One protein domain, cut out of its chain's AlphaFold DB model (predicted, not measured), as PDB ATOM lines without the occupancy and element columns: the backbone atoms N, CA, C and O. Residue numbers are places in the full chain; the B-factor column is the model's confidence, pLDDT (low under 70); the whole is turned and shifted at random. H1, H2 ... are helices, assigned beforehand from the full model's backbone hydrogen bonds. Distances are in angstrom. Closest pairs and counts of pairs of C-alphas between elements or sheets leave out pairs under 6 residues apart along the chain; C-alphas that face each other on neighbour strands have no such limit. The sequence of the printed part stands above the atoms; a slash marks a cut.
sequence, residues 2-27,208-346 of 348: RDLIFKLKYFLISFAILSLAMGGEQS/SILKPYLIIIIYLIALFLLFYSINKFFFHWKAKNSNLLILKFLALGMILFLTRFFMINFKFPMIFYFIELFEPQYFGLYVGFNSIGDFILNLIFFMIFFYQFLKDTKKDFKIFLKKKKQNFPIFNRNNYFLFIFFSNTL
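Overview. This is residues 2 to 27 and 208 to 346 of the 348 residues of an uncharacterized protein of Bacteroidetes bacterium 4572_128 (UniProt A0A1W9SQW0). Three long helices, H2, H3 and H5, make a loose up-and-down bundle, each running against the one before it in the chain, and a fourth long helix, H1, packs on H2. Short H4 sits at one end of H2, while residues 317 to 334, from the last part of H5 on, stick out and the chain folds back into H6 without touching another helix. The printed part has 165 residues, with six named helices in the order H1 to H6 and no named strand, all helix. It is loose, with a radius of gyration of the C-alphas of 19.6 A, and flat, spanning 65 by 44 by 23 A.

Arrangement. H5, residues 292 to 324, touches H3, residues 242 to 265, with residues 298 to 309 alone, at a shallow tilt of 10 degrees, opposite ways; the closest C-alphas, of Phe 309 and Phe 249, are 7.2 A apart. H5 and H2, residues 210 to 234, are near each other, with 12 pairs of C-alphas within 10 A. H2 and H3 are close but not clearly touching, C-alphas 234 and 248 being closest at 7.1 A. H1, residues 2 to 27, touches H2 at a shallow tilt of 23 degrees, opposite ways; the closest C-alphas, of Ser 14 and Ala 222, are 4.9 A apart. H4, residues 270 to 274, touches H2 at residues 212 to 216 alone, closest at C-alphas 271 and 212, 6.2 A. H6, residues 334 to 344, is apart from H5. Every O i to N i+4 pair is within hydrogen-bond range in H2, H3 and H5; in H1 20 of 22 are, in H6 6 of 7, and in H4 0 of 1, beside 2 of 2 O i to N i+3 pairs.

Along the chain. H5 is 46.8 A long from C-alpha 292 at (-33.472, -23.122, 44.806), H1 37.4 A from C-alpha 2 at (-44.398, -62.422, 57.996), H2 36.5 A, H3 34.8 A. H6 ends at C-alpha 344 at (-14.274, -41.422, 36.677).

Size, cuts and confidence. The two C-alphas farthest apart, of Ser 208 and Pro 329, are 65.6 A apart. Residues 28 to 207 are not printed, and C-alphas 27 and 208 are 13.3 A apart across the cut. The link from H4 to H5, 17 residues, is long. The mean pLDDT of the printed part is 72.2, and residues 313 to 346 are among those under 70.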
ATOM      1  N   ARG A   2     -45.160 -63.353  57.115       58.78
ATOM      2  CA  ARG A   2     -44.398 -62.422  57.996       58.78
ATOM      3  C   ARG A   2     -43.533 -61.381  57.258       58.78
ATOM      4  O   ARG A   2     -43.593 -60.202  57.591       58.78
ATOM      5  N   ASP A   3     -42.812 -61.786  56.212       65.56
ATOM      6  CA  ASP A   3     -41.973 -60.878  55.406       65.56
ATOM      7  C   ASP A   3     -42.762 -59.846  54.594       65.56
ATOM      8  O   ASP A   3     -42.251 -58.763  54.311       65.56
ATOM      9  N   LEU A   4     -43.992 -60.174  54.190       63.44
ATOM     10  CA  LEU A   4     -44.858 -59.257  53.451       63.44
ATOM     11  C   LEU A   4     -45.442 -58.207  54.407       63.44
ATOM     12  O   LEU A   4     -45.399 -57.016  54.116       63.44
ATOM     13  N   ILE A   5     -45.877 -58.648  55.593       68.12
ATOM     14  CA  ILE A   5     -46.414 -57.799  56.668       68.12
ATOM     15  C   ILE A   5     -45.356 -56.800  57.163       68.12
ATOM     16  O   ILE A   5     -45.634 -55.611  57.300       68.12
ATOM     17  N   PHE A   6     -44.108 -57.245  57.355       66.44
ATOM     18  CA  PHE A   6     -43.014 -56.362  57.780       66.44
ATOM     19  C   PHE A   6     -42.656 -55.289  56.734       66.44
ATOM     20  O   PHE A   6     -42.176 -54.214  57.086       66.44
ATOM     21  N   LYS A   7     -42.895 -55.554  55.443       69.19
ATOM     22  CA  LYS A   7     -42.655 -54.594  54.351       69.19
ATOM     23  C   LYS A   7     -43.814 -53.620  54.190       69.19
ATOM     24  O   LYS A   7     -43.571 -52.419  54.099       69.19
ATOM     25  N   LEU A   8     -45.051 -54.120  54.255       79.56
ATOM     26  CA  LEU A   8     -46.244 -53.273  54.270       79.56
ATOM     27  C   LEU A   8     -46.217 -52.289  55.443       79.56
ATOM     28  O   LEU A   8     -46.675 -51.165  55.290       79.56
ATOM     29  N   LYS A   9     -45.610 -52.662  56.578       86.19
ATOM     30  CA  LYS A   9     -45.448 -51.778  57.740       86.19
ATOM     31  C   LYS A   9     -44.835 -50.421  57.371       86.19
ATOM     32  O   LYS A   9     -45.383 -49.400  57.760       86.19
ATOM     33  N   TYR A  10     -43.734 -50.383  56.616       84.62
ATOM     34  CA  TYR A  10     -43.096 -49.110  56.244       84.62
ATOM     35  C   TYR A  10     -43.934 -48.305  55.253       84.62
ATOM     36  O   TYR A  10     -43.940 -47.081  55.320       84.62
ATOM     37  N   PHE A  11     -44.662 -48.991  54.367       87.31
ATOM     38  CA  PHE A  11     -45.588 -48.342  53.445       87.31
ATOM     39  C   PHE A  11     -46.740 -47.676  54.213       87.31
ATOM     40  O   PHE A  11     -46.970 -46.480  54.060       87.31
ATOM     41  N   LEU A  12     -47.380 -48.414  55.123       89.69
ATOM     42  CA  LEU A  12     -48.455 -47.907  55.978       89.69
ATOM     43  C   LEU A  12     -47.983 -46.759  56.879       89.69
ATOM     44  O   LEU A  12     -48.676 -45.754  56.990       89.69
ATOM     45  N   ILE A  13     -46.784 -46.866  57.464       91.38
ATOM     46  CA  ILE A  13     -46.183 -45.776  58.248       91.38
ATOM     47  C   ILE A  13     -45.969 -44.538  57.371       91.38
ATOM     48  O   ILE A  13     -46.335 -43.443  57.785       91.38
ATOM     49  N   SER A  14     -45.417 -44.690  56.160       91.31
ATOM     50  CA  SER A  14     -45.207 -43.548  55.260       91.31
ATOM     51  C   SER A  14     -46.522 -42.863  54.886       91.31
ATOM     52  O   SER A  14     -46.596 -41.638  54.908       91.31
ATOM     53  N   PHE A  15     -47.580 -43.642  54.643       91.44
ATOM     54  CA  PHE A  15     -48.904 -43.121  54.316       91.44
ATOM     55  C   PHE A  15     -49.561 -42.406  55.505       91.44
ATOM     56  O   PHE A  15     -50.151 -41.339  55.337       91.44
ATOM     57  N   ALA A  16     -49.409 -42.943  56.719       93.31
ATOM     58  CA  ALA A  16     -49.892 -42.302  57.939       93.31
ATOM     59  C   ALA A  16     -49.190 -40.956  58.193       93.31
ATOM     60  O   ALA A  16     -49.853 -39.964  58.482       93.31
ATOM     61  N   ILE A  17     -47.863 -40.895  58.024       94.00
ATOM     62  CA  ILE A  17     -47.094 -39.648  58.180       94.00
ATOM     63  C   ILE A  17     -47.469 -38.639  57.088       94.00
ATOM     64  O   ILE A  17     -47.627 -37.459  57.386       94.00
ATOM     65  N   LEU A  18     -47.665 -39.090  55.846       93.06
ATOM     66  CA  LEU A  18     -48.108 -38.225  54.752       93.06
ATOM     67  C   LEU A  18     -49.500 -37.638  55.032       93.06
ATOM     68  O   LEU A  18     -49.705 -36.444  54.851       93.06
ATOM     69  N   SER A  19     -50.421 -38.445  55.563       91.88
ATOM     70  CA  SER A  19     -51.756 -37.985  55.973       91.88
ATOM     71  C   SER A  19     -51.689 -36.956  57.109       91.88
ATOM     72  O   SER A  19     -52.399 -35.953  57.079       91.88
ATOM     73  N   LEU A  20     -50.799 -37.159  58.089       93.06
ATOM     74  CA  LEU A  20     -50.542 -36.183  59.154       93.06
ATOM     75  C   LEU A  20     -49.975 -34.868  58.603       93.06
ATOM     76  O   LEU A  20     -50.402 -33.797  59.031       93.06
ATOM     77  N   ALA A  21     -49.046 -34.938  57.646       93.06
ATOM     78  CA  ALA A  21     -48.487 -33.758  56.989       93.06
ATOM     79  C   ALA A  21     -49.569 -32.965  56.239       93.06
ATOM     80  O   ALA A  21     -49.656 -31.750  56.409       93.06
ATOM     81  N   MET A  22     -50.439 -33.659  55.497       92.00
ATOM     82  CA  MET A  22     -51.577 -33.054  54.793       92.00
ATOM     83  C   MET A  22     -52.561 -32.384  55.759       92.00
ATOM     84  O   MET A  22     -52.982 -31.254  55.521       92.00
ATOM     85  N   GLY A  23     -52.893 -33.031  56.881       90.31
ATOM     86  CA  GLY A  23     -53.748 -32.432  57.913       90.31
ATOM     87  C   GLY A  23     -53.116 -31.201  58.580       90.31
ATOM     88  O   GLY A  23     -53.797 -30.200  58.819       90.31
ATOM     89  N   GLY A  24     -51.805 -31.242  58.835       89.06
ATOM     90  CA  GLY A  24     -51.043 -30.101  59.350       89.06
ATOM     91  C   GLY A  24     -51.005 -28.924  58.374       89.06
ATOM     92  O   GLY A  24     -51.214 -27.783  58.783       89.06
ATOM     93  N   GLU A  25     -50.803 -29.199  57.086       88.06
ATOM     94  CA  GLU A  25     -50.864 -28.205  56.012       88.06
ATOM     95  C   GLU A  25     -52.248 -27.559  55.911       88.06
ATOM     96  O   GLU A  25     -52.347 -26.338  55.972       88.06
ATOM     97  N   GLN A  26     -53.325 -28.348  55.843       86.25
ATOM     98  CA  GLN A  26     -54.691 -27.809  55.794       86.25
ATOM     99  C   GLN A  26     -55.010 -26.929  57.008       86.25
ATOM    100  O   GLN A  26     -55.608 -25.863  56.866       86.25
ATOM    101  N   SER A  27     -54.573 -27.343  58.199       84.94
ATOM    102  CA  SER A  27     -54.765 -26.564  59.428       84.94
ATOM    103  C   SER A  27     -53.993 -25.241  59.396       84.94
ATOM    104  O   SER A  27     -54.501 -24.216  59.847       84.94
ATOM    105  N   SER A 208     -45.155 -17.360  63.204       61.31
ATOM    106  CA  SER A 208     -44.781 -18.759  63.400       61.31
ATOM    107  C   SER A 208     -43.860 -19.293  62.296       61.31
ATOM    108  O   SER A 208     -44.207 -20.245  61.597       61.31
ATOM    109  N   ILE A 209     -42.654 -18.719  62.194       66.88
ATOM    110  CA  ILE A 209     -41.590 -19.113  61.245       66.88
ATOM    111  C   ILE A 209     -41.363 -20.635  61.235       66.88
ATOM    112  O   ILE A 209     -41.160 -21.225  60.186       66.88
ATOM    113  N   LEU A 210     -41.462 -21.302  62.387       78.50
ATOM    114  CA  LEU A 210     -41.118 -22.721  62.535       78.50
ATOM    115  C   LEU A 210     -42.153 -23.704  61.959       78.50
ATOM    116  O   LEU A 210     -41.787 -24.812  61.569       78.50
ATOM    117  N   LYS A 211     -43.441 -23.338  61.905       83.75
ATOM    118  CA  LYS A 211     -44.516 -24.284  61.553       83.75
ATOM    119  C   LYS A 211     -44.429 -24.851  60.130       83.75
ATOM    120  O   LYS A 211     -44.471 -26.076  60.016       83.75
ATOM    121  N   PRO A 212     -44.287 -24.056  59.052       84.12
ATOM    122  CA  PRO A 212     -44.180 -24.624  57.711       84.12
ATOM    123  C   PRO A 212     -42.901 -25.438  57.537       84.12
ATOM    124  O   PRO A 212     -42.961 -26.481  56.899       84.12
ATOM    125  N   TYR A 213     -41.774 -25.051  58.155       87.00
ATOM    126  CA  TYR A 213     -40.556 -25.869  58.107       87.00
ATOM    127  C   TYR A 213     -40.772 -27.243  58.745       87.00
ATOM    128  O   TYR A 213     -40.352 -28.246  58.175       87.00
ATOM    129  N   LEU A 214     -41.472 -27.317  59.883       89.75
ATOM    130  CA  LEU A 214     -41.819 -28.598  60.504       89.75
ATOM    131  C   LEU A 214     -42.707 -29.451  59.589       89.75
ATOM    132  O   LEU A 214     -42.414 -30.629  59.397       89.75
ATOM    133  N   ILE A 215     -43.744 -28.869  58.980       91.25
ATOM    134  CA  ILE A 215     -44.630 -29.587  58.046       91.25
ATOM    135  C   ILE A 215     -43.840 -30.082  56.821       91.25
ATOM    136  O   ILE A 215     -43.984 -31.238  56.423       91.25
ATOM    137  N   ILE A 216     -42.947 -29.255  56.268       90.44
ATOM    138  CA  ILE A 216     -42.044 -29.626  55.168       90.44
ATOM    139  C   ILE A 216     -41.144 -30.798  55.569       90.44
ATOM    140  O   ILE A 216     -41.044 -31.773  54.829       90.44
ATOM    141  N   ILE A 217     -40.519 -30.749  56.749       90.62
ATOM    142  CA  ILE A 217     -39.668 -31.839  57.248       90.62
ATOM    143  C   ILE A 217     -40.474 -33.139  57.366       90.62
ATOM    144  O   ILE A 217     -39.993 -34.192  56.946       90.62
ATOM    145  N   ILE A 218     -41.711 -33.081  57.871       92.88
ATOM    146  CA  ILE A 218     -42.598 -34.250  57.959       92.88
ATOM    147  C   ILE A 218     -42.907 -34.803  56.557       92.88
ATOM    148  O   ILE A 218     -42.829 -36.016  56.357       92.88
ATOM    149  N   TYR A 219     -43.172 -33.942  55.567       92.75
ATOM    150  CA  TYR A 219     -43.341 -34.357  54.169       92.75
ATOM    151  C   TYR A 219     -42.092 -35.042  53.603       92.75
ATOM    152  O   TYR A 219     -42.202 -36.089  52.962       92.75
ATOM    153  N   LEU A 220     -40.899 -34.502  53.863       90.56
ATOM    154  CA  LEU A 220     -39.642 -35.101  53.404       90.56
ATOM    155  C   LEU A 220     -39.387 -36.464  54.052       90.56
ATOM    156  O   LEU A 220     -38.978 -37.401  53.363       90.56
ATOM    157  N   ILE A 221     -39.688 -36.612  55.345       91.00
ATOM    158  CA  ILE A 221     -39.611 -37.896  56.053       91.00
ATOM    159  C   ILE A 221     -40.602 -38.901  55.452       91.00
ATOM    160  O   ILE A 221     -40.233 -40.054  55.209       91.00
ATOM    161  N   ALA A 222     -41.839 -38.478  55.172       91.56
ATOM    162  CA  ALA A 222     -42.856 -39.326  54.557       91.56
ATOM    163  C   ALA A 222     -42.420 -39.818  53.169       91.56
ATOM    164  O   ALA A 222     -42.463 -41.021  52.904       91.56
ATOM    165  N   LEU A 223     -41.936 -38.910  52.313       89.50
ATOM    166  CA  LEU A 223     -41.430 -39.244  50.980       89.50
ATOM    167  C   LEU A 223     -40.231 -40.191  51.066       89.50
ATOM    168  O   LEU A 223     -40.213 -41.217  50.388       89.50
ATOM    169  N   PHE A 224     -39.263 -39.915  51.942       88.31
ATOM    170  CA  PHE A 224     -38.106 -40.787  52.143       88.31
ATOM    171  C   PHE A 224     -38.515 -42.212  52.553       88.31
ATOM    172  O   PHE A 224     -38.029 -43.191  51.981       88.31
ATOM    173  N   LEU A 225     -39.440 -42.345  53.509       88.25
ATOM    174  CA  LEU A 225     -39.953 -43.644  53.954       88.25
ATOM    175  C   LEU A 225     -40.737 -44.368  52.856       88.25
ATOM    176  O   LEU A 225     -40.617 -45.590  52.730       88.25
ATOM    177  N   LEU A 226     -41.497 -43.627  52.047       88.38
ATOM    178  CA  LEU A 226     -42.227 -44.161  50.903       88.38
ATOM    179  C   LEU A 226     -41.256 -44.739  49.864       88.38
ATOM    180  O   LEU A 226     -41.379 -45.914  49.510       88.38
ATOM    181  N   PHE A 227     -40.224 -43.987  49.467       85.06
ATOM    182  CA  PHE A 227     -39.182 -44.478  48.554       85.06
ATOM    183  C   PHE A 227     -38.432 -45.683  49.122       85.06
ATOM    184  O   PHE A 227     -38.227 -46.681  48.427       85.06
ATOM    185  N   TYR A 228     -38.078 -45.640  50.407       85.00
ATOM    186  CA  TYR A 228     -37.435 -46.763  51.083       85.00
ATOM    187  C   TYR A 228     -38.308 -48.029  51.075       85.00
ATOM    188  O   TYR A 228     -37.800 -49.136  50.849       85.00
ATOM    189  N   SER A 229     -39.616 -47.882  51.299       84.56
ATOM    190  CA  SER A 229     -40.568 -48.995  51.287       84.56
ATOM    191  C   SER A 229     -40.736 -49.581  49.883       84.56
ATOM    192  O   SER A 229     -40.629 -50.799  49.712       84.56
ATOM    193  N   ILE A 230     -40.884 -48.722  48.868       83.44
ATOM    194  CA  ILE A 230     -40.948 -49.117  47.454       83.44
ATOM    195  C   ILE A 230     -39.693 -49.904  47.067       83.44
ATOM    196  O   ILE A 230     -39.796 -50.999  46.508       83.44
ATOM    197  N   ASN A 231     -38.503 -49.423  47.435       79.88
ATOM    198  CA  ASN A 231     -37.283 -50.153  47.120       79.88
ATOM    199  C   ASN A 231     -37.230 -51.527  47.814       79.88
ATOM    200  O   ASN A 231     -36.901 -52.539  47.193       79.88
ATOM    201  N   LYS A 232     -37.615 -51.612  49.096       78.12
ATOM    202  CA  LYS A 232     -37.712 -52.900  49.810       78.12
ATOM    203  C   LYS A 232     -38.696 -53.873  49.159       78.12
ATOM    204  O   LYS A 232     -38.463 -55.086  49.204       78.12
ATOM    205  N   PHE A 233     -39.780 -53.363  48.582       75.56
ATOM    206  CA  PHE A 233     -40.752 -54.160  47.844       75.56
ATOM    207  C   PHE A 233     -40.121 -54.753  46.573       75.56
ATOM    208  O   PHE A 233     -40.105 -55.977  46.415       75.56
ATOM    209  N   PHE A 234     -39.470 -53.926  45.747       70.38
ATOM    210  CA  PHE A 234     -38.755 -54.377  44.543       70.38
ATOM    211  C   PHE A 234     -37.574 -55.311  44.845       70.38
ATOM    212  O   PHE A 234     -37.243 -56.195  44.048       70.38
ATOM    213  N   PHE A 235     -36.950 -55.192  46.017       61.91
ATOM    214  CA  PHE A 235     -35.879 -56.082  46.467       61.91
ATOM    215  C   PHE A 235     -36.305 -57.537  46.687       61.91
ATOM    216  O   PHE A 235     -35.452 -58.428  46.723       61.91
ATOM    217  N   HIS A 236     -37.604 -57.808  46.835       57.56
ATOM    218  CA  HIS A 236     -38.095 -59.175  46.989       57.56
ATOM    219  C   HIS A 236     -37.901 -60.011  45.722       57.56
ATOM    220  O   HIS A 236     -37.657 -61.215  45.798       57.56
ATOM    221  N   TRP A 237     -37.940 -59.363  44.560       57.72
ATOM    222  CA  TRP A 237     -37.672 -60.010  43.290       57.72
ATOM    223  C   TRP A 237     -36.162 -60.202  43.196       57.72
ATOM    224  O   TRP A 237     -35.468 -59.329  42.688       57.72
ATOM    225  N   LYS A 238     -35.600 -61.279  43.763       54.53
ATOM    226  CA  LYS A 238     -34.162 -61.574  43.635       54.53
ATOM    227  C   LYS A 238     -33.815 -61.577  42.147       54.53
ATOM    228  O   LYS A 238     -34.158 -62.518  41.435       54.53
ATOM    229  N   ALA A 239     -33.165 -60.516  41.678       54.16
ATOM    230  CA  ALA A 239     -32.767 -60.393  40.291       54.16
ATOM    231  C   ALA A 239     -31.604 -61.362  40.079       54.16
ATOM    232  O   ALA A 239     -30.445 -61.035  40.290       54.16
ATOM    233  N   LYS A 240     -31.919 -62.611  39.723       54.72
ATOM    234  CA  LYS A 240     -30.910 -63.575  39.262       54.72
ATOM    235  C   LYS A 240     -30.305 -63.148  37.916       54.72
ATOM    236  O   LYS A 240     -29.263 -63.678  37.552       54.72
ATOM    237  N   ASN A 241     -30.958 -62.222  37.206       59.69
ATOM    238  CA  ASN A 241     -30.638 -61.808  35.847       59.69
ATOM    239  C   ASN A 241     -30.345 -60.297  35.784       59.69
ATOM    240  O   ASN A 241     -31.091 -59.510  36.369       59.69
ATOM    241  N   SER A 242     -29.304 -59.884  35.056       64.75
ATOM    242  CA  SER A 242     -28.862 -58.478  34.961       64.75
ATOM    243  C   SER A 242     -29.929 -57.544  34.381       64.75
ATOM    244  O   SER A 242     -30.048 -56.401  34.817       64.75
ATOM    245  N   ASN A 243     -30.769 -58.038  33.467       69.12
ATOM    246  CA  ASN A 243     -31.833 -57.242  32.843       69.12
ATOM    247  C   ASN A 243     -32.927 -56.826  33.845       69.12
ATOM    248  O   ASN A 243     -33.514 -55.756  33.712       69.12
ATOM    249  N   LEU A 244     -33.162 -57.626  34.894       70.62
ATOM    250  CA  LEU A 244     -34.121 -57.293  35.953       70.62
ATOM    251  C   LEU A 244     -33.613 -56.163  36.862       70.62
ATOM    252  O   LEU A 244     -34.427 -55.464  37.455       70.62
ATOM    253  N   LEU A 245     -32.295 -55.966  36.981       71.81
ATOM    254  CA  LEU A 245     -31.728 -54.840  37.737       71.81
ATOM    255  C   LEU A 245     -31.923 -53.519  36.994       71.81
ATOM    256  O   LEU A 245     -32.344 -52.538  37.599       71.81
ATOM    257  N   ILE A 246     -31.687 -53.521  35.679       74.50
ATOM    258  CA  ILE A 246     -31.912 -52.353  34.817       74.50
ATOM    259  C   ILE A 246     -33.392 -51.961  34.836       74.50
ATOM    260  O   ILE A 246     -33.710 -50.792  35.035       74.50
ATOM    261  N   LEU A 247     -34.303 -52.933  34.722       79.31
ATOM    262  CA  LEU A 247     -35.741 -52.660  34.768       79.31
ATOM    263  C   LEU A 247     -36.179 -52.055  36.110       79.31
ATOM    264  O   LEU A 247     -36.971 -51.118  36.129       79.31
ATOM    265  N   LYS A 248     -35.642 -52.544  37.235       77.94
ATOM    266  CA  LYS A 248     -35.905 -51.954  38.558       77.94
ATOM    267  C   LYS A 248     -35.384 -50.530  38.675       77.94
ATOM    268  O   LYS A 248     -36.073 -49.682  39.231       77.94
ATOM    269  N   PHE A 249     -34.180 -50.280  38.172       79.06
ATOM    270  CA  PHE A 249     -33.577 -48.953  38.179       79.06
ATOM    271  C   PHE A 249     -34.410 -47.964  37.357       79.06
ATOM    272  O   PHE A 249     -34.749 -46.896  37.857       79.06
ATOM    273  N   LEU A 250     -34.822 -48.360  36.146       83.62
ATOM    274  CA  LEU A 250     -35.721 -47.569  35.305       83.62
ATOM    275  C   LEU A 250     -37.070 -47.332  35.989       83.62
ATOM    276  O   LEU A 250     -37.545 -46.203  36.003       83.62
ATOM    277  N   ALA A 251     -37.660 -48.355  36.611       84.56
ATOM    278  CA  ALA A 251     -38.926 -48.214  37.327       84.56
ATOM    279  C   ALA A 251     -38.817 -47.239  38.510       84.56
ATOM    280  O   ALA A 251     -39.670 -46.370  38.673       84.56
ATOM    281  N   LEU A 252     -37.760 -47.340  39.321       83.56
ATOM    282  CA  LEU A 252     -37.566 -46.462  40.476       83.56
ATOM    283  C   LEU A 252     -37.245 -45.021  40.045       83.56
ATOM    284  O   LEU A 252     -37.773 -44.080  40.637       83.56
ATOM    285  N   GLY A 253     -36.463 -44.851  38.975       85.56
ATOM    286  CA  GLY A 253     -36.217 -43.551  38.347       85.56
ATOM    287  C   GLY A 253     -37.492 -42.928  37.776       85.56
ATOM    288  O   GLY A 253     -37.748 -41.749  38.002       85.56
ATOM    289  N   MET A 254     -38.341 -43.725  37.119       87.50
ATOM    290  CA  MET A 254     -39.638 -43.286  36.594       87.50
ATOM    291  C   MET A 254     -40.580 -42.840  37.717       87.50
ATOM    292  O   MET A 254     -41.231 -41.809  37.593       87.50
ATOM    293  N   ILE A 255     -40.632 -43.572  38.836       88.62
ATOM    294  CA  ILE A 255     -41.441 -43.184  40.000       88.62
ATOM    295  C   ILE A 255     -40.941 -41.851  40.573       88.62
ATOM    296  O   ILE A 255     -41.750 -40.958  40.807       88.62
ATOM    297  N   LEU A 256     -39.626 -41.677  40.751       86.56
ATOM    298  CA  LEU A 256     -39.046 -40.406  41.205       86.56
ATOM    299  C   LEU A 256     -39.387 -39.255  40.252       86.56
ATOM    300  O   LEU A 256     -39.863 -38.209  40.693       86.56
ATOM    301  N   PHE A 257     -39.217 -39.471  38.948       86.62
ATOM    302  CA  PHE A 257     -39.559 -38.486  37.929       86.62
ATOM    303  C   PHE A 257     -41.038 -38.097  37.991       86.62
ATOM    304  O   PHE A 257     -41.348 -36.913  38.084       86.62
ATOM    305  N   LEU A 258     -41.947 -39.077  38.026       89.38
ATOM    306  CA  LEU A 258     -43.385 -38.829  38.124       89.38
ATOM    307  C   LEU A 258     -43.732 -38.080  39.409       89.38
ATOM    308  O   LEU A 258     -44.442 -37.085  39.345       89.38
ATOM    309  N   THR A 259     -43.200 -38.491  40.565       87.75
ATOM    310  CA  THR A 259     -43.466 -37.778  41.826       87.75
ATOM    311  C   THR A 259     -43.039 -36.315  41.755       87.75
ATOM    312  O   THR A 259     -43.819 -35.446  42.128       87.75
ATOM    313  N   ARG A 260     -41.858 -36.007  41.201       86.50
ATOM    314  CA  ARG A 260     -41.409 -34.617  41.026       86.50
ATOM    315  C   ARG A 260     -42.228 -33.859  39.995       86.50
ATOM    316  O   ARG A 260     -42.591 -32.714  40.250       86.50
ATOM    317  N   PHE A 261     -42.574 -34.500  38.883       85.75
ATOM    318  CA  PHE A 261     -43.466 -33.931  37.882       85.75
ATOM    319  C   PHE A 261     -44.813 -33.541  38.506       85.75
ATOM    320  O   PHE A 261     -45.276 -32.420  38.302       85.75
ATOM    321  N   PHE A 262     -45.410 -34.412  39.325       86.62
ATOM    322  CA  PHE A 262     -46.640 -34.104  40.050       86.62
ATOM    323  C   PHE A 262     -46.445 -32.964  41.054       86.62
ATOM    324  O   PHE A 262     -47.237 -32.024  41.054       86.62
ATOM    325  N   MET A 263     -45.380 -32.995  41.864       86.06
ATOM    326  CA  MET A 263     -45.134 -31.948  42.861       86.06
ATOM    327  C   MET A 263     -45.012 -30.554  42.232       86.06
ATOM    328  O   MET A 263     -45.608 -29.605  42.732       86.06
ATOM    329  N   ILE A 264     -44.274 -30.437  41.122       81.69
ATOM    330  CA  ILE A 264     -44.004 -29.153  40.463       81.69
ATOM    331  C   ILE A 264     -45.247 -28.628  39.732       81.69
ATOM    332  O   ILE A 264     -45.595 -27.459  39.887       81.69
ATOM    333  N   ASN A 265     -45.925 -29.471  38.944       81.00
ATOM    334  CA  ASN A 265     -47.052 -29.021  38.115       81.00
ATOM    335  C   ASN A 265     -48.313 -28.738  38.939       81.00
ATOM    336  O   ASN A 265     -49.000 -27.753  38.683       81.00
ATOM    337  N   PHE A 266     -48.598 -29.565  39.948       81.88
ATOM    338  CA  PHE A 266     -49.767 -29.387  40.815       81.88
ATOM    339  C   PHE A 266     -49.469 -28.542  42.056       81.88
ATOM    340  O   PHE A 266     -50.357 -28.340  42.880       81.88
ATOM    341  N   LYS A 267     -48.228 -28.055  42.200       79.75
ATOM    342  CA  LYS A 267     -47.752 -27.304  43.369       79.75
ATOM    343  C   LYS A 267     -48.082 -28.003  44.691       79.75
ATOM    344  O   LYS A 267     -48.492 -27.366  45.659       79.75
ATOM    345  N   PHE A 268     -47.912 -29.320  44.721       83.06
ATOM    346  CA  PHE A 268     -48.211 -30.145  45.882       83.06
ATOM    347  C   PHE A 268     -46.921 -30.716  46.486       83.06
ATOM    348  O   PHE A 268     -46.124 -31.297  45.754       83.06
ATOM    349  N   PRO A 269     -46.723 -30.660  47.810       86.19
ATOM    350  CA  PRO A 269     -47.523 -29.929  48.793       86.19
ATOM    351  C   PRO A 269     -47.376 -28.411  48.647       86.19
ATOM    352  O   PRO A 269     -46.293 -27.913  48.334       86.19
ATOM    353  N   MET A 270     -48.452 -27.668  48.899       80.81
ATOM    354  CA  MET A 270     -48.456 -26.216  48.739       80.81
ATOM    355  C   MET A 270     -47.548 -25.527  49.762       80.81
ATOM    356  O   MET A 270     -46.934 -24.513  49.442       80.81
ATOM    357  N   ILE A 271     -47.387 -26.106  50.955       84.25
ATOM    358  CA  ILE A 271     -46.567 -25.570  52.048       84.25
ATOM    359  C   ILE A 271     -45.119 -25.269  51.633       84.25
ATOM    360  O   ILE A 271     -44.509 -24.345  52.166       84.25
ATOM    361  N   PHE A 272     -44.578 -25.995  50.646       82.50
ATOM    362  CA  PHE A 272     -43.260 -25.706  50.081       82.50
ATOM    363  C   PHE A 272     -43.214 -24.300  49.486       82.50
ATOM    364  O   PHE A 272     -42.267 -23.568  49.724       82.50
ATOM    365  N   TYR A 273     -44.272 -23.872  48.806       76.38
ATOM    366  CA  TYR A 273     -44.353 -22.568  48.158       76.38
ATOM    367  C   TYR A 273     -44.631 -21.407  49.119       76.38
ATOM    368  O   TYR A 273     -44.702 -20.278  48.640       76.38
ATOM    369  N   PHE A 274     -44.790 -21.661  50.425       74.25
ATOM    370  CA  PHE A 274     -44.860 -20.627  51.469       74.25
ATOM    371  C   PHE A 274     -43.470 -20.196  51.964       74.25
ATOM    372  O   PHE A 274     -43.331 -19.152  52.589       74.25
ATOM    373  N   ILE A 275     -42.414 -20.967  51.700       76.88
ATOM    374  CA  ILE A 275     -41.060 -20.582  52.115       76.88
ATOM    375  C   ILE A 275     -40.285 -19.952  50.954       76.88
ATOM    376  O   ILE A 275     -40.382 -20.393  49.809       76.88
ATOM    377  N   GLU A 276     -39.465 -18.949  51.271       72.88
ATOM    378  CA  GLU A 276     -38.678 -18.171  50.298       72.88
ATOM    379  C   GLU A 276     -37.779 -19.054  49.419       72.88
ATOM    380  O   GLU A 276     -37.556 -18.762  48.246       72.88
ATOM    381  N   LEU A 277     -37.316 -20.190  49.955       75.25
ATOM    382  CA  LEU A 277     -36.463 -21.141  49.244       75.25
ATOM    383  C   LEU A 277     -37.120 -21.696  47.964       75.25
ATOM    384  O   LEU A 277     -36.416 -22.018  47.008       75.25
ATOM    385  N   PHE A 278     -38.450 -21.806  47.941       75.81
ATOM    386  CA  PHE A 278     -39.219 -22.318  46.801       75.81
ATOM    387  C   PHE A 278     -39.849 -21.202  45.960       75.81
ATOM    388  O   PHE A 278     -40.652 -21.469  45.061       75.81
ATOM    389  N   GLU A 279     -39.497 -19.942  46.227       67.06
ATOM    390  CA  GLU A 279     -39.931 -18.832  45.395       67.06
ATOM    391  C   GLU A 279     -39.041 -18.686  44.149       67.06
ATOM    392  O   GLU A 279     -37.811 -18.713  44.253       67.06
ATOM    393  N   PRO A 280     -39.631 -18.471  42.957       60.81
ATOM    394  CA  PRO A 280     -38.859 -18.362  41.718       60.81
ATOM    395  C   PRO A 280     -37.947 -17.149  41.599       60.81
ATOM    396  O   PRO A 280     -37.074 -17.118  40.736       60.81
ATOM    397  N   GLN A 281     -38.133 -16.155  42.465       54.97
ATOM    398  CA  GLN A 281     -37.433 -14.876  42.389       54.97
ATOM    399  C   GLN A 281     -35.906 -14.985  42.550       54.97
ATOM    400  O   GLN A 281     -35.190 -14.119  42.058       54.97
ATOM    401  N   TYR A 282     -35.403 -16.048  43.187       53.84
ATOM    402  CA  TYR A 282     -33.970 -16.221  43.452       53.84
ATOM    403  C   TYR A 282     -33.260 -17.183  42.486       53.84
ATOM    404  O   TYR A 282     -32.031 -17.205  42.455       53.84
ATOM    405  N   PHE A 283     -33.997 -17.992  41.711       50.84
ATOM    406  CA  PHE A 283     -33.411 -19.017  40.836       50.84
ATOM    407  C   PHE A 283     -34.412 -19.468  39.761       50.84
ATOM    408  O   PHE A 283     -35.147 -20.434  39.948       50.84
ATOM    409  N   GLY A 284     -34.452 -18.755  38.635       48.69
ATOM    410  CA  GLY A 284     -35.279 -19.092  37.474       48.69
ATOM    411  C   GLY A 284     -34.413 -19.426  36.266       48.69
ATOM    412  O   GLY A 284     -34.243 -18.581  35.395       48.69
ATOM    413  N   LEU A 285     -33.831 -20.630  36.227       52.38
ATOM    414  CA  LEU A 285     -32.983 -21.046  35.102       52.38
ATOM    415  C   LEU A 285     -33.783 -21.753  33.989       52.38
ATOM    416  O   LEU A 285     -33.545 -21.450  32.827       52.38
ATOM    417  N   TYR A 286     -34.737 -22.651  34.311       55.34
ATOM    418  CA  TYR A 286     -35.510 -23.447  33.328       55.34
ATOM    419  C   TYR A 286     -36.844 -23.992  33.888       55.34
ATOM    420  O   TYR A 286     -36.987 -24.139  35.101       55.34
ATOM    421  N   VAL A 287     -37.780 -24.381  33.002       52.34
ATOM    422  CA  VAL A 287     -39.059 -25.065  33.317       52.34
ATOM    423  C   VAL A 287     -38.772 -26.413  34.005       52.34
ATOM    424  O   VAL A 287     -38.507 -27.413  33.345       52.34
ATOM    425  N   GLY A 288     -38.754 -26.428  35.343       49.38
ATOM    426  CA  GLY A 288     -38.400 -27.602  36.166       49.38
ATOM    427  C   GLY A 288     -37.361 -27.327  37.263       49.38
ATOM    428  O   GLY A 288     -37.263 -28.089  38.226       49.38
ATOM    429  N   PHE A 289     -36.650 -26.202  37.163       56.62
ATOM    430  CA  PHE A 289     -35.793 -25.628  38.205       56.62
ATOM    431  C   PHE A 289     -36.315 -24.237  38.541       56.62
ATOM    432  O   PHE A 289     -35.637 -23.229  38.355       56.62
ATOM    433  N   ASN A 290     -37.573 -24.205  38.974       64.00
ATOM    434  CA  ASN A 290     -38.292 -22.963  39.205       64.00
ATOM    435  C   ASN A 290     -37.859 -22.282  40.506       64.00
ATOM    436  O   ASN A 290     -38.341 -21.193  40.760       64.00
ATOM    437  N   SER A 291     -37.042 -22.924  41.350       75.56
ATOM    438  CA  SER A 291     -36.576 -22.385  42.628       75.56
ATOM    439  C   SER A 291     -35.315 -23.102  43.137       75.56
ATOM    440  O   SER A 291     -34.984 -24.206  42.687       75.56
ATOM    441  N   ILE A 292     -34.625 -22.504  44.117       78.50
ATOM    442  CA  ILE A 292     -33.472 -23.122  44.806       78.50
ATOM    443  C   ILE A 292     -33.917 -24.386  45.552       78.50
ATOM    444  O   ILE A 292     -33.228 -25.406  45.544       78.50
ATOM    445  N   GLY A 293     -35.095 -24.337  46.172       82.44
ATOM    446  CA  GLY A 293     -35.683 -25.457  46.892       82.44
ATOM    447  C   GLY A 293     -35.946 -26.649  45.983       82.44
ATOM    448  O   GLY A 293     -35.586 -27.776  46.326       82.44
ATOM    449  N   ASP A 294     -36.486 -26.407  44.788       81.94
ATOM    450  CA  ASP A 294     -36.694 -27.463  43.797       81.94
ATOM    451  C   ASP A 294     -35.382 -28.102  43.347       81.94
ATOM    452  O   ASP A 294     -35.317 -29.325  43.199       81.94
ATOM    453  N   PHE A 295     -34.326 -27.301  43.182       81.62
ATOM    454  CA  PHE A 295     -32.991 -27.801  42.871       81.62
ATOM    455  C   PHE A 295     -32.437 -28.692  43.993       81.62
ATOM    456  O   PHE A 295     -32.002 -29.812  43.722       81.62
ATOM    457  N   ILE A 296     -32.523 -28.251  45.253       85.38
ATOM    458  CA  ILE A 296     -32.074 -29.033  46.417       85.38
ATOM    459  C   ILE A 296     -32.850 -30.349  46.526       85.38
ATOM    460  O   ILE A 296     -32.244 -31.401  46.734       85.38
ATOM    461  N   LEU A 297     -34.175 -30.331  46.345       86.06
ATOM    462  CA  LEU A 297     -34.973 -31.561  46.357       86.06
ATOM    463  C   LEU A 297     -34.556 -32.515  45.240       86.06
ATOM    464  O   LEU A 297     -34.388 -33.707  45.495       86.06
ATOM    465  N   ASN A 298     -34.353 -32.004  44.024       85.19
ATOM    466  CA  ASN A 298     -33.890 -32.813  42.900       85.19
ATOM    467  C   ASN A 298     -32.528 -33.458  43.208       85.19
ATOM    468  O   ASN A 298     -32.360 -34.653  42.964       85.19
ATOM    469  N   LEU A 299     -31.592 -32.715  43.812       85.50
ATOM    470  CA  LEU A 299     -30.302 -33.248  44.254       85.50
ATOM    471  C   LEU A 299     -30.460 -34.347  45.311       85.50
ATOM    472  O   LEU A 299     -29.868 -35.415  45.164       85.50
ATOM    473  N   ILE A 300     -31.276 -34.129  46.346       85.69
ATOM    474  CA  ILE A 300     -31.515 -35.125  47.402       85.69
ATOM    475  C   ILE A 300     -32.105 -36.408  46.804       85.69
ATOM    476  O   ILE A 300     -31.621 -37.505  47.092       85.69
ATOM    477  N   PHE A 301     -33.112 -36.291  45.936       83.00
ATOM    478  CA  PHE A 301     -33.712 -37.446  45.270       83.00
ATOM    479  C   PHE A 301     -32.720 -38.175  44.368       83.00
ATOM    480  O   PHE A 301     -32.658 -39.406  44.405       83.00
ATOM    481  N   PHE A 302     -31.904 -37.436  43.618       83.56
ATOM    482  CA  PHE A 302     -30.854 -38.012  42.785       83.56
ATOM    483  C   PHE A 302     -29.789 -38.737  43.623       83.56
ATOM    484  O   PHE A 302     -29.395 -39.854  43.287       83.56
ATOM    485  N   MET A 303     -29.376 -38.170  44.760       83.50
ATOM    486  CA  MET A 303     -28.439 -38.817  45.681       83.50
ATOM    487  C   MET A 303     -29.012 -40.105  46.275       83.50
ATOM    488  O   MET A 303     -28.316 -41.120  46.310       83.50
ATOM    489  N   ILE A 304     -30.276 -40.096  46.714       81.12
ATOM    490  CA  ILE A 304     -30.953 -41.297  47.232       81.12
ATOM    491  C   ILE A 304     -31.008 -42.375  46.146       81.12
ATOM    492  O   ILE A 304     -30.643 -43.524  46.402       81.12
ATOM    493  N   PHE A 305     -31.417 -41.995  44.934       81.06
ATOM    494  CA  PHE A 305     -31.485 -42.875  43.771       81.06
ATOM    495  C   PHE A 305     -30.134 -43.527  43.461       81.06
ATOM    496  O   PHE A 305     -30.029 -44.753  43.356       81.06
ATOM    497  N   PHE A 306     -29.079 -42.717  43.384       80.44
ATOM    498  CA  PHE A 306     -27.743 -43.181  43.038       80.44
ATOM    499  C   PHE A 306     -27.111 -44.024  44.152       80.44
ATOM    500  O   PHE A 306     -26.532 -45.078  43.885       80.44
ATOM    501  N   TYR A 307     -27.286 -43.635  45.420       82.94
ATOM    502  CA  TYR A 307     -26.853 -44.438  46.565       82.94
ATOM    503  C   TYR A 307     -27.496 -45.829  46.555       82.94
ATOM    504  O   TYR A 307     -26.822 -46.835  46.803       82.94
ATOM    505  N   GLN A 308     -28.792 -45.900  46.242       76.31
ATOM    506  CA  GLN A 308     -29.522 -47.158  46.121       76.31
ATOM    507  C   GLN A 308     -28.913 -48.036  45.024       76.31
ATOM    508  O   GLN A 308     -28.541 -49.178  45.281       76.31
ATOM    509  N   PHE A 309     -28.705 -47.468  43.836       74.75
ATOM    510  CA  PHE A 309     -28.091 -48.165  42.712       74.75
ATOM    511  C   PHE A 309     -26.693 -48.709  43.045       74.75
ATOM    512  O   PHE A 309     -26.398 -49.881  42.792       74.75
ATOM    513  N   LEU A 310     -25.838 -47.902  43.680       75.62
ATOM    514  CA  LEU A 310     -24.500 -48.330  44.097       75.62
ATOM    515  C   LEU A 310     -24.537 -49.452  45.140       75.62
ATOM    516  O   LEU A 310     -23.716 -50.371  45.105       75.62
ATOM    517  N   LYS A 311     -25.467 -49.394  46.095       75.62
ATOM    518  CA  LYS A 311     -25.614 -50.432  47.123       75.62
ATOM    519  C   LYS A 311     -26.037 -51.765  46.513       75.62
ATOM    520  O   LYS A 311     -25.513 -52.815  46.901       75.62
ATOM    521  N   ASP A 312     -26.953 -51.712  45.559       70.06
ATOM    522  CA  ASP A 312     -27.555 -52.883  44.934       70.06
ATOM    523  C   ASP A 312     -26.543 -53.555  43.998       70.06
ATOM    524  O   ASP A 312     -26.270 -54.750  44.132       70.06
ATOM    525  N   THR A 313     -25.854 -52.759  43.175       68.50
ATOM    526  CA  THR A 313     -24.752 -53.227  42.318       68.50
ATOM    527  C   THR A 313     -23.581 -53.790  43.125       68.50
ATOM    528  O   THR A 313     -23.077 -54.857  42.778       68.50
ATOM    529  N   LYS A 314     -23.167 -53.167  44.242       67.31
ATOM    530  CA  LYS A 314     -22.112 -53.717  45.123       67.31
ATOM    531  C   LYS A 314     -22.512 -55.050  45.753       67.31
ATOM    532  O   LYS A 314     -21.680 -55.955  45.855       67.31
ATOM    533  N   LYS A 315     -23.764 -55.190  46.200       62.72
ATOM    534  CA  LYS A 315     -24.267 -56.433  46.806       62.72
ATOM    535  C   LYS A 315     -24.294 -57.565  45.782       62.72
ATOM    536  O   LYS A 315     -23.811 -58.658  46.084       62.72
ATOM    537  N   ASP A 316     -24.771 -57.285  44.575       60.97
ATOM    538  CA  ASP A 316     -24.818 -58.264  43.493       60.97
ATOM    539  C   ASP A 316     -23.425 -58.582  42.944       60.97
ATOM    540  O   ASP A 316     -23.132 -59.749  42.697       60.97
ATOM    541  N   PHE A 317     -22.512 -57.607  42.880       54.22
ATOM    542  CA  PHE A 317     -21.106 -57.836  42.536       54.22
ATOM    543  C   PHE A 317     -20.392 -58.709  43.574       54.22
ATOM    544  O   PHE A 317     -19.667 -59.631  43.212       54.22
ATOM    545  N   LYS A 318     -20.639 -58.503  44.875       57.34
ATOM    546  CA  LYS A 318     -20.086 -59.354  45.942       57.34
ATOM    547  C   LYS A 318     -20.638 -60.782  45.870       57.34
ATOM    548  O   LYS A 318     -19.885 -61.732  46.070       57.34
ATOM    549  N   ILE A 319     -21.926 -60.952  45.552       57.94
ATOM    550  CA  ILE A 319     -22.552 -62.267  45.319       57.94
ATOM    551  C   ILE A 319     -21.984 -62.924  44.051       57.94
ATOM    552  O   ILE A 319     -21.693 -64.121  44.057       57.94
ATOM    553  N   PHE A 320     -21.787 -62.148  42.986       52.19
ATOM    554  CA  PHE A 320     -21.195 -62.585  41.727       52.19
ATOM    555  C   PHE A 320     -19.742 -63.028  41.911       52.19
ATOM    556  O   PHE A 320     -19.420 -64.146  41.532       52.19
ATOM    557  N   LEU A 321     -18.890 -62.237  42.572       50.44
ATOM    558  CA  LEU A 321     -17.510 -62.610  42.914       50.44
ATOM    559  C   LEU A 321     -17.450 -63.886  43.764       50.44
ATOM    560  O   LEU A 321     -16.597 -64.741  43.535       50.44
ATOM    561  N   LYS A 322     -18.382 -64.054  44.711       52.06
ATOM    562  CA  LYS A 322     -18.463 -65.259  45.550       52.06
ATOM    563  C   LYS A 322     -18.849 -66.508  44.743       52.06
ATOM    564  O   LYS A 322     -18.365 -67.586  45.062       52.06
ATOM    565  N   LYS A 323     -19.662 -66.362  43.687       50.31
ATOM    566  CA  LYS A 323     -19.989 -67.428  42.716       50.31
ATOM    567  C   LYS A 323     -18.885 -67.666  41.676       50.31
ATOM    568  O   LYS A 323     -18.655 -68.805  41.290       50.31
ATOM    569  N   LYS A 324     -18.176 -66.618  41.244       47.97
ATOM    570  CA  LYS A 324     -17.086 -66.684  40.251       47.97
ATOM    571  C   LYS A 324     -15.788 -67.285  40.791       47.97
ATOM    572  O   LYS A 324     -14.958 -67.710  40.000       47.97
ATOM    573  N   LYS A 325     -15.631 -67.384  42.116       45.66
ATOM    574  CA  LYS A 325     -14.552 -68.169  42.743       45.66
ATOM    575  C   LYS A 325     -14.665 -69.681  42.467       45.66
ATOM    576  O   LYS A 325     -13.762 -70.411  42.848       45.66
ATOM    577  N   GLN A 326     -15.753 -70.137  41.833       45.62
ATOM    578  CA  GLN A 326     -16.018 -71.548  41.556       45.62
ATOM    579  C   GLN A 326     -16.063 -71.940  40.076       45.62
ATOM    580  O   GLN A 326     -16.073 -73.134  39.849       45.62
ATOM    581  N   ASN A 327     -16.072 -71.021  39.097       35.47
ATOM    582  CA  ASN A 327     -15.923 -71.343  37.662       35.47
ATOM    583  C   ASN A 327     -15.690 -70.066  36.819       35.47
ATOM    584  O   ASN A 327     -16.406 -69.072  36.972       35.47
ATOM    585  N   PHE A 328     -14.721 -70.112  35.900       36.88
ATOM    586  CA  PHE A 328     -14.530 -69.184  34.764       36.88
ATOM    587  C   PHE A 328     -14.893 -69.933  33.457       36.88
ATOM    588  O   PHE A 328     -14.749 -71.154  33.475       36.88
ATOM    589  N   PRO A 329     -15.318 -69.286  32.335       48.38
ATOM    590  CA  PRO A 329     -14.880 -67.959  31.871       48.38
ATOM    591  C   PRO A 329     -15.948 -67.026  31.210       48.38
ATOM    592  O   PRO A 329     -17.116 -67.363  31.073       48.38
ATOM    593  N   ILE A 330     -15.462 -65.833  30.813       42.19
ATOM    594  CA  ILE A 330     -15.991 -64.781  29.899       42.19
ATOM    595  C   ILE A 330     -17.190 -63.933  30.383       42.19
ATOM    596  O   ILE A 330     -18.317 -64.393  30.521       42.19
ATOM    597  N   PHE A 331     -16.946 -62.631  30.609       43.06
ATOM    598  CA  PHE A 331     -17.972 -61.630  30.934       43.06
ATOM    599  C   PHE A 331     -17.883 -60.419  29.995       43.06
ATOM    600  O   PHE A 331     -16.798 -59.966  29.644       43.06
ATOM    601  N   ASN A 332     -19.061 -59.933  29.610       43.44
ATOM    602  CA  ASN A 332     -19.351 -59.010  28.518       43.44
ATOM    603  C   ASN A 332     -18.796 -57.584  28.744       43.44
ATOM    604  O   ASN A 332     -19.007 -56.980  29.798       43.44
ATOM    605  N   ARG A 333     -18.137 -57.037  27.715       41.94
ATOM    606  CA  ARG A 333     -17.369 -55.772  27.688       41.94
ATOM    607  C   ARG A 333     -18.209 -54.501  27.944       41.94
ATOM    608  O   ARG A 333     -17.666 -53.496  28.388       41.94
ATOM    609  N   ASN A 334     -19.535 -54.559  27.780       40.59
ATOM    610  CA  ASN A 334     -20.428 -53.393  27.916       40.59
ATOM    611  C   ASN A 334     -20.706 -52.960  29.368       40.59
ATOM    612  O   ASN A 334     -20.904 -51.777  29.628       40.59
ATOM    613  N   ASN A 335     -20.653 -53.880  30.337       43.62
ATOM    614  CA  ASN A 335     -20.865 -53.530  31.752       43.62
ATOM    615  C   ASN A 335     -19.641 -52.837  32.373       43.62
ATOM    616  O   ASN A 335     -19.778 -52.087  33.337       43.62
ATOM    617  N   TYR A 336     -18.452 -53.061  31.803       51.12
ATOM    618  CA  TYR A 336     -17.217 -52.407  32.236       51.12
ATOM    619  C   TYR A 336     -17.177 -50.935  31.814       51.12
ATOM    620  O   TYR A 336     -16.671 -50.100  32.555       51.12
ATOM    621  N   PHE A 337     -17.766 -50.607  30.659       45.00
ATOM    622  CA  PHE A 337     -17.777 -49.241  30.141       45.00
ATOM    623  C   PHE A 337     -18.649 -48.313  30.989       45.00
ATOM    624  O   PHE A 337     -18.196 -47.240  31.364       45.00
ATOM    625  N   LEU A 338     -19.846 -48.758  31.388       46.69
ATOM    626  CA  LEU A 338     -20.692 -48.004  32.322       46.69
ATOM    627  C   LEU A 338     -20.011 -47.847  33.689       46.69
ATOM    628  O   LEU A 338     -20.032 -46.766  34.263       46.69
ATOM    629  N   PHE A 339     -19.349 -48.889  34.194       49.34
ATOM    630  CA  PHE A 339     -18.664 -48.813  35.485       49.34
ATOM    631  C   PHE A 339     -17.464 -47.849  35.471       49.34
ATOM    632  O   PHE A 339     -17.324 -47.069  36.407       49.34
ATOM    633  N   ILE A 340     -16.650 -47.850  34.405       47.62
ATOM    634  CA  ILE A 340     -15.521 -46.914  34.234       47.62
ATOM    635  C   ILE A 340     -16.019 -45.482  34.006       47.62
ATOM    636  O   ILE A 340     -15.471 -44.539  34.576       47.62
ATOM    637  N   PHE A 341     -17.074 -45.311  33.205       41.53
ATOM    638  CA  PHE A 341     -17.641 -43.991  32.934       41.53
ATOM    639  C   PHE A 341     -18.188 -43.348  34.218       41.53
ATOM    640  O   PHE A 341     -17.944 -42.172  34.458       41.53
ATOM    641  N   PHE A 342     -18.829 -44.133  35.096       43.12
ATOM    642  CA  PHE A 342     -19.347 -43.643  36.377       43.12
ATOM    643  C   PHE A 342     -18.300 -43.552  37.499       43.12
ATOM    644  O   PHE A 342     -18.458 -42.725  38.398       43.12
ATOM    645  N   SER A 343     -17.230 -44.360  37.482       37.53
ATOM    646  CA  SER A 343     -16.153 -44.249  38.477       37.53
ATOM    647  C   SER A 343     -15.279 -43.014  38.261       37.53
ATOM    648  O   SER A 343     -14.804 -42.437  39.233       37.53
ATOM    649  N   ASN A 344     -15.100 -42.586  37.008       34.09
ATOM    650  CA  ASN A 344     -14.274 -41.422  36.677       34.09
ATOM    651  C   ASN A 344     -14.996 -40.080  36.886       34.09
ATOM    652  O   ASN A 344     -14.336 -39.068  37.088       34.09
ATOM    653  N   THR A 345     -16.331 -40.056  36.917       39.44
ATOM    654  CA  THR A 345     -17.120 -38.847  37.233       39.44
ATOM    655  C   THR A 345     -17.248 -38.548  38.731       39.44
ATOM    656  O   THR A 345     -17.793 -37.518  39.096       39.44
ATOM    657  N   LEU A 346     -16.773 -39.440  39.610       33.91
ATOM    658  CA  LEU A 346     -16.811 -39.281  41.075       33.91
ATOM    659  C   LEU A 346     -15.498 -38.736  41.673       33.91
ATOM    660  O   LEU A 346     -15.371 -38.676  42.893       33.91
TER     661      LEU A 346